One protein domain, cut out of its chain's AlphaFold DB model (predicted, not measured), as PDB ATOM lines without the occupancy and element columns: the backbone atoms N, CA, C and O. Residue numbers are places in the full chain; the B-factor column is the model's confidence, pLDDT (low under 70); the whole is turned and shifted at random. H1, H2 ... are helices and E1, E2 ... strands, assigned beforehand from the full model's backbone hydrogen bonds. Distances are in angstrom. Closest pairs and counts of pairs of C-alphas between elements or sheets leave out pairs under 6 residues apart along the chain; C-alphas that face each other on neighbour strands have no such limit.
ATOM      1  N   ARG A   7      41.995 -45.672   9.018       89.94
ATOM      2  CA  ARG A   7      42.959 -44.653   9.446       89.94
ATOM      3  C   ARG A   7      42.531 -43.270   8.987       89.94
ATOM      4  O   ARG A   7      42.238 -43.067   7.809       89.94
ATOM      5  N   PHE A   8      42.546 -42.322   9.916       91.31
ATOM      6  CA  PHE A   8      42.355 -40.911   9.616       91.31
ATOM      7  C   PHE A   8      43.677 -40.283   9.169       91.31
ATOM      8  O   PHE A   8      44.682 -40.373   9.871       91.31
ATOM      9  N   VAL A   9      43.674 -39.666   7.989       90.75
ATOM     10  CA  VAL A   9      44.806 -38.910   7.448       90.75
ATOM     11  C   VAL A   9      44.442 -37.434   7.506       90.75
ATOM     12  O   VAL A   9      43.696 -36.934   6.662       90.75
ATOM     13  N   GLU A  10      44.964 -36.749   8.521       89.25
ATOM     14  CA  GLU A  10      44.603 -35.370   8.860       89.25
ATOM     15  C   GLU A  10      44.892 -34.391   7.717       89.25
ATOM     16  O   GLU A  10      43.993 -33.677   7.285       89.25
ATOM     17  N   GLY A  11      46.099 -34.438   7.138       90.69
ATOM     18  CA  GLY A  11      46.511 -33.508   6.077       90.69
ATOM     19  C   GLY A  11      45.693 -33.591   4.782       90.69
ATOM     20  O   GLY A  11      45.741 -32.673   3.968       90.69
ATOM     21  N   ALA A  12      44.931 -34.668   4.582       86.38
ATOM     22  CA  ALA A  12      44.068 -34.847   3.416       86.38
ATOM     23  C   ALA A  12      42.573 -34.922   3.776       86.38
ATOM     24  O   ALA A  12      41.749 -35.119   2.879       86.38
ATOM     25  N   HIS A  13      42.227 -34.776   5.062       91.00
ATOM     26  CA  HIS A  13      40.874 -34.932   5.602       91.00
ATOM     27  C   HIS A  13      40.148 -36.159   5.036       91.00
ATOM     28  O   HIS A  13      39.049 -36.057   4.479       91.00
ATOM     29  N   LEU A  14      40.795 -37.322   5.146       92.88
ATOM     30  CA  LEU A  14      40.250 -38.579   4.643       92.88
ATOM     31  C   LEU A  14      40.333 -39.711   5.663       92.88
ATOM     32  O   LEU A  14      41.231 -39.760   6.502       92.88
ATOM     33  N   LEU A  15      39.394 -40.643   5.551       91.38
ATOM     34  CA  LEU A  15      39.402 -41.934   6.229       91.38
ATOM     35  C   LEU A  15      39.732 -43.011   5.202       91.38
ATOM     36  O   LEU A  15      39.009 -43.162   4.219       91.38
ATOM     37  N   ARG A  16      40.803 -43.769   5.432       90.19
ATOM     38  CA  ARG A  16      41.255 -44.852   4.552       90.19
ATOM     39  C   ARG A  16      41.105 -46.199   5.248       90.19
ATOM     40  O   ARG A  16      41.729 -46.420   6.280       90.19
ATOM     41  N   GLY A  17      40.308 -47.088   4.666       89.62
ATOM     42  CA  GLY A  17      40.183 -48.479   5.091       89.62
ATOM     43  C   GLY A  17      41.395 -49.302   4.658       89.62
ATOM     44  O   GLY A  17      41.837 -49.184   3.513       89.62
ATOM     45  N   GLU A  18      41.933 -50.128   5.554       82.56
ATOM     46  CA  GLU A  18      43.104 -50.966   5.266       82.56
ATOM     47  C   GLU A  18      42.765 -52.198   4.412       82.56
ATOM     48  O   GLU A  18      43.464 -52.444   3.430       82.56
ATOM     49  N   ASN A  19      41.677 -52.924   4.710       80.25
ATOM     50  CA  ASN A  19      41.341 -54.158   3.982       80.25
ATOM     51  C   ASN A  19      40.506 -53.874   2.725       80.25
ATOM     52  O   ASN A  19      40.881 -54.282   1.629       80.25
ATOM     53  N   ALA A  20      39.404 -53.125   2.839       76.50
ATOM     54  CA  ALA A  20      38.558 -52.806   1.684       76.50
ATOM     55  C   ALA A  20      39.060 -51.640   0.813       76.50
ATOM     56  O   ALA A  20      38.371 -51.271  -0.140       76.50
ATOM     57  N   GLN A  21      40.196 -51.014   1.157       82.00
ATOM     58  CA  GLN A  21      40.783 -49.854   0.460       82.00
ATOM     59  C   GLN A  21      39.813 -48.684   0.215       82.00
ATOM     60  O   GLN A  21      40.035 -47.848  -0.661       82.00
ATOM     61  N   ARG A  22      38.729 -48.591   0.992       85.75
ATOM     62  CA  ARG A  22      37.745 -47.520   0.833       85.75
ATOM     63  C   ARG A  22      38.268 -46.222   1.401       85.75
ATOM     64  O   ARG A  22      38.775 -46.192   2.519       85.75
ATOM     65  N   VAL A  23      38.099 -45.156   0.635       89.81
ATOM     66  CA  VAL A  23      38.505 -43.812   1.020       89.81
ATOM     67  C   VAL A  23      37.258 -42.950   1.117       89.81
ATOM     68  O   VAL A  23      36.480 -42.888   0.171       89.81
ATOM     69  N   TYR A  24      37.073 -42.300   2.261       90.88
ATOM     70  CA  TYR A  24      36.046 -41.283   2.462       90.88
ATOM     71  C   TYR A  24      36.743 -39.950   2.670       90.88
ATOM     72  O   TYR A  24      37.477 -39.805   3.648       90.88
ATOM     73  N   ARG A  25      36.547 -38.995   1.760       93.94
ATOM     74  CA  ARG A  25      37.166 -37.673   1.833       93.94
ATOM     75  C   ARG A  25      36.123 -36.600   2.123       93.94
ATOM     76  O   ARG A  25      34.962 -36.700   1.729       93.94
ATOM     77  N   LEU A  26      36.555 -35.535   2.789       92.69
ATOM     78  CA  LEU A  26      35.756 -34.324   2.917       92.69
ATOM     79  C   LEU A  26      35.388 -33.745   1.534       92.69
ATOM     80  O   LEU A  26      36.263 -33.490   0.707       92.69
ATOM     81  N   GLY A  27      34.093 -33.506   1.315       93.31
ATOM     82  CA  GLY A  27      33.543 -32.950   0.071       93.31
ATOM     83  C   GLY A  27      32.906 -33.985  -0.862       93.31
ATOM     84  O   GLY A  27      32.177 -33.603  -1.780       93.31
ATOM     85  N   ASP A  28      33.112 -35.277  -0.609       92.81
ATOM     86  CA  ASP A  28      32.506 -36.331  -1.417       92.81
ATOM     87  C   ASP A  28      30.989 -36.405  -1.192       92.81
ATOM     88  O   ASP A  28      30.482 -36.328  -0.068       92.81
ATOM     89  N   LYS A  29      30.242 -36.589  -2.285       94.31
ATOM     90  CA  LYS A  29      28.795 -36.819  -2.222       94.31
ATOM     91  C   LYS A  29      28.532 -38.270  -1.836       94.31
ATOM     92  O   LYS A  29      28.935 -39.181  -2.552       94.31
ATOM     93  N   VAL A  30      27.787 -38.474  -0.755       92.81
ATOM     94  CA  VAL A  30      27.429 -39.805  -0.253       92.81
ATOM     95  C   VAL A  30      25.931 -39.926  -0.011       92.81
ATOM     96  O   VAL A  30      25.248 -38.952   0.304       92.81
ATOM     97  N   LYS A  31      25.411 -41.148  -0.148       94.56
ATOM     98  CA  LYS A  31      24.040 -41.480   0.245       94.56
ATOM     99  C   LYS A  31      24.040 -41.981   1.685       94.56
ATOM    100  O   LYS A  31      24.735 -42.946   2.014       94.56
ATOM    101  N   VAL A  32      23.242 -41.336   2.528       94.69
ATOM    102  CA  VAL A  32      23.120 -41.655   3.954       94.69
ATOM    103  C   VAL A  32      21.682 -41.998   4.319       94.69
ATOM    104  O   VAL A  32      20.736 -41.519   3.697       94.69
ATOM    105  N   GLN A  33      21.534 -42.825   5.346       94.25
ATOM    106  CA  GLN A  33      20.279 -43.080   6.036       94.25
ATOM    107  C   GLN A  33      20.346 -42.440   7.426       94.25
ATOM    108  O   GLN A  33      21.349 -42.578   8.127       94.25
ATOM    109  N   VAL A  34      19.277 -41.753   7.832       95.75
ATOM    110  CA  VAL A  34      19.144 -41.225   9.196       95.75
ATOM    111  C   VAL A  34      18.848 -42.390  10.138       95.75
ATOM    112  O   VAL A  34      17.858 -43.094   9.943       95.75
ATOM    113  N   ILE A  35      19.716 -42.609  11.125       94.94
ATOM    114  CA  ILE A  35      19.567 -43.690  12.108       94.94
ATOM    115  C   ILE A  35      18.774 -43.184  13.308       94.94
ATOM    116  O   ILE A  35      17.825 -43.831  13.749       94.94
ATOM    117  N   ARG A  36      19.170 -42.028  13.845       95.31
ATOM    118  CA  ARG A  36      18.568 -41.450  15.044       95.31
ATOM    119  C   ARG A  36      18.671 -39.933  15.011       95.31
ATOM    120  O   ARG A  36      19.646 -39.380  14.506       95.31
ATOM    121  N   VAL A  37      17.671 -39.275  15.585       97.25
ATOM    122  CA  VAL A  37      17.657 -37.828  15.804       97.25
ATOM    123  C   VAL A  37      17.493 -37.584  17.295       97.25
ATOM    124  O   VAL A  37      16.552 -38.093  17.901       97.25
ATOM    125  N   ASN A  38      18.411 -36.821  17.882       96.56
ATOM    126  CA  ASN A  38      18.319 -36.361  19.259       96.56
ATOM    127  C   ASN A  38      18.173 -34.832  19.272       96.56
ATOM    128  O   ASN A  38      19.105 -34.103  18.926       96.56
ATOM    129  N   MET A  39      16.988 -34.362  19.668       96.50
ATOM    130  CA  MET A  39      16.630 -32.941  19.658       96.50
ATOM    131  C   MET A  39      17.248 -32.165  20.825       96.50
ATOM    132  O   MET A  39      17.561 -30.987  20.661       96.50
ATOM    133  N   ASP A  40      17.477 -32.821  21.964       96.19
ATOM    134  CA  ASP A  40      17.978 -32.176  23.181       96.19
ATOM    135  C   ASP A  40      19.437 -31.740  23.013       96.19
ATOM    136  O   ASP A  40      19.790 -30.593  23.280       96.19
ATOM    137  N   VAL A  41      20.279 -32.635  22.485       96.56
ATOM    138  CA  VAL A  41      21.689 -32.330  22.171       96.56
ATOM    139  C   VAL A  41      21.893 -31.812  20.745       96.56
ATOM    140  O   VAL A  41      23.022 -31.518  20.361       96.56
ATOM    141  N   ARG A  42      20.818 -31.692  19.953       96.50
ATOM    142  CA  ARG A  42      20.841 -31.265  18.541       96.50
ATOM    143  C   ARG A  42      21.800 -32.097  17.677       96.50
ATOM    144  O   ARG A  42      22.559 -31.554  16.877       96.50
ATOM    145  N   GLN A  43      21.764 -33.419  17.839       96.69
ATOM    146  CA  GLN A  43      22.614 -34.363  17.105       96.69
ATOM    147  C   GLN A  43      21.792 -35.281  16.200       96.69
ATOM    148  O   GLN A  43      20.687 -35.706  16.546       96.69
ATOM    149  N   VAL A  44      22.364 -35.611  15.043       96.44
ATOM    150  CA  VAL A  44      21.795 -36.560  14.082       96.44
ATOM    151  C   VAL A  44      22.829 -37.639  13.795       96.44
ATOM    152  O   VAL A  44      23.917 -37.348  13.302       96.44
ATOM    153  N   ASP A  45      22.461 -38.886  14.067       95.56
ATOM    154  CA  ASP A  45      23.291 -40.049  13.784       95.56
ATOM    155  C   ASP A  45      22.986 -40.539  12.359       95.56
ATOM    156  O   ASP A  45      21.845 -40.890  12.030       95.56
ATOM    157  N   LEU A  46      24.006 -40.561  11.498       95.00
ATOM    158  CA  LEU A  46      23.894 -40.936  10.086       95.00
ATOM    159  C   LEU A  46      24.640 -42.242   9.805       95.00
ATOM    160  O   LEU A  46      25.758 -42.453  10.270       95.00
ATOM    161  N   GLY A  47      24.040 -43.100   8.985       92.44
ATOM    162  CA  GLY A  47      24.663 -44.319   8.479       92.44
ATOM    163  C   GLY A  47      24.885 -44.257   6.974       92.44
ATOM    164  O   GLY A  47      23.987 -43.878   6.227       92.44
ATOM    165  N   LEU A  48      26.062 -44.674   6.506       91.88
ATOM    166  CA  LEU A  48      26.332 -44.818   5.073       91.88
ATOM    167  C   LEU A  48      25.568 -46.017   4.504       91.88
ATOM    168  O   LEU A  48      25.768 -47.147   4.955       91.88
ATOM    169  N   VAL A  49      24.741 -45.779   3.482       90.62
ATOM    170  CA  VAL A  49      23.862 -46.807   2.893       90.62
ATOM    171  C   VAL A  49      24.663 -48.025   2.424       90.62
ATOM    172  O   VAL A  49      24.326 -49.149   2.777       90.62
ATOM    173  N   GLU A  50      25.791 -47.811   1.746       84.19
ATOM    174  CA  GLU A  50      26.658 -48.889   1.243       84.19
ATOM    175  C   GLU A  50      27.237 -49.797   2.338       84.19
ATOM    176  O   GLU A  50      27.591 -50.953   2.085       84.19
ATOM    177  N   ILE A  51      27.428 -49.259   3.547       83.38
ATOM    178  CA  ILE A  51      27.918 -50.026   4.696       83.38
ATOM    179  C   ILE A  51      26.752 -50.785   5.319       83.38
ATOM    180  O   ILE A  51      26.887 -51.969   5.616       83.38
ATOM    181  N   LEU A  52      25.604 -50.125   5.480       85.06
ATOM    182  CA  LEU A  52      24.398 -50.740   6.029       85.06
ATOM    183  C   LEU A  52      23.920 -51.917   5.167       85.06
ATOM    184  O   LEU A  52      23.564 -52.960   5.706       85.06
ATOM    185  N   GLU A  53      23.963 -51.786   3.842       85.19
ATOM    186  CA  GLU A  53      23.629 -52.868   2.909       85.19
ATOM    187  C   GLU A  53      24.586 -54.052   3.037       85.19
ATOM    188  O   GLU A  53      24.135 -55.192   3.117       85.19
ATOM    189  N   ARG A  54      25.894 -53.795   3.139       78.94
ATOM    190  CA  ARG A  54      26.895 -54.853   3.322       78.94
ATOM    191  C   ARG A  54      26.746 -55.595   4.638       78.94
ATOM    192  O   ARG A  54      26.892 -56.809   4.655       78.94
ATOM    193  N   VAL A  55      26.445 -54.888   5.725       77.25
ATOM    194  CA  VAL A  55      26.168 -55.525   7.019       77.25
ATOM    195  C   VAL A  55      24.932 -56.421   6.904       77.25
ATOM    196  O   VAL A  55      25.003 -57.591   7.260       77.25
ATOM    197  N   ARG A  56      23.842 -55.926   6.298       79.44
ATOM    198  CA  ARG A  56      22.620 -56.720   6.062       79.44
ATOM    199  C   ARG A  56      22.856 -57.933   5.156       79.44
ATOM    200  O   ARG A  56      22.191 -58.956   5.311       79.44
ATOM    201  N   GLU A  57      23.754 -57.820   4.177       71.94
ATOM    202  CA  GLU A  57      24.132 -58.936   3.307       71.94
ATOM    203  C   GLU A  57      25.057 -59.930   4.020       71.94
ATOM    204  O   GLU A  57      24.873 -61.127   3.845       71.94
ATOM    205  N   GLY A  58      25.982 -59.468   4.866       63.06
ATOM    206  CA  GLY A  58      26.855 -60.320   5.682       63.06
ATOM    207  C   GLY A  58      26.119 -61.093   6.782       63.06
ATOM    208  O   GLY A  58      26.498 -62.218   7.097       63.06
ATOM    209  N   GLU A  59      25.021 -60.546   7.316       54.62
ATOM    210  CA  GLU A  59      24.115 -61.257   8.235       54.62
ATOM    211  C   GLU A  59      23.323 -62.376   7.538       54.62
ATOM    212  O   GLU A  59      22.891 -63.343   8.173       54.62
ATOM    213  N   ARG A  60      23.163 -62.304   6.212       52.19
ATOM    214  CA  ARG A  60      22.712 -63.441   5.409       52.19
ATOM    215  C   ARG A  60      23.939 -64.300   5.133       52.19
ATOM    216  O   ARG A  60      24.653 -64.073   4.164       52.19
TER     217      ARG A  60
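Overview. This is residues 7 to 60 of the 95 residues of the protein "S1 motif domain-containing protein" of Acidobacteria bacterium RIFCSPLOWO2_12_FULL_67_14b (UniProt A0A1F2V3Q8). A small sheet of three short strands, E1 to E3, and a longer hairpin, E4 and E5, form two separate ends joined by residues 26 to 31, and H1 runs on from the hairpin's foot; residues 53 to 60, of which 53 to 58 belong to H1, stick out. The printed part has 54 residues, with five named strands and one named helix in the order E1 E2 E3 E4 E5 H1; it is of mixed class, helices and strands, loose, with a radius of gyration of the C-alphas of 13.7 A, and flat, spanning 36 by 34 by 18 A.

Along the chain. E1 is residues 7 to 9, from C-alpha 7 at (42.959, -44.653, 9.446); E2 is 14 to 17 and E3 23 to 25. E4, 32 to 38, is 16.9 A long; E5, 43 to 48, 16.4 A; H1, 49 to 58, 14.1 A, ending at (26.855, -60.320, 5.682).

Arrangement. E1, E2 and E3 form a meander, each strand the antiparallel neighbour of the one before; N 7 and O 16 are 2.9 A apart, N 15 and O 24 2.8 A. In the antiparallel hairpin E4 and E5, N 33 and O 47 are 2.8 A apart. The closest C-alphas of E4 and H1, Val 32 and Val 49, are 5.3 A apart. E3 and E4 are apart. In H1 every O i to N i+4 pair is within hydrogen-bond range.

Size, cuts and confidence. The printed part has no cut and no long link; pLDDT is under 70 at residues 58 to 60.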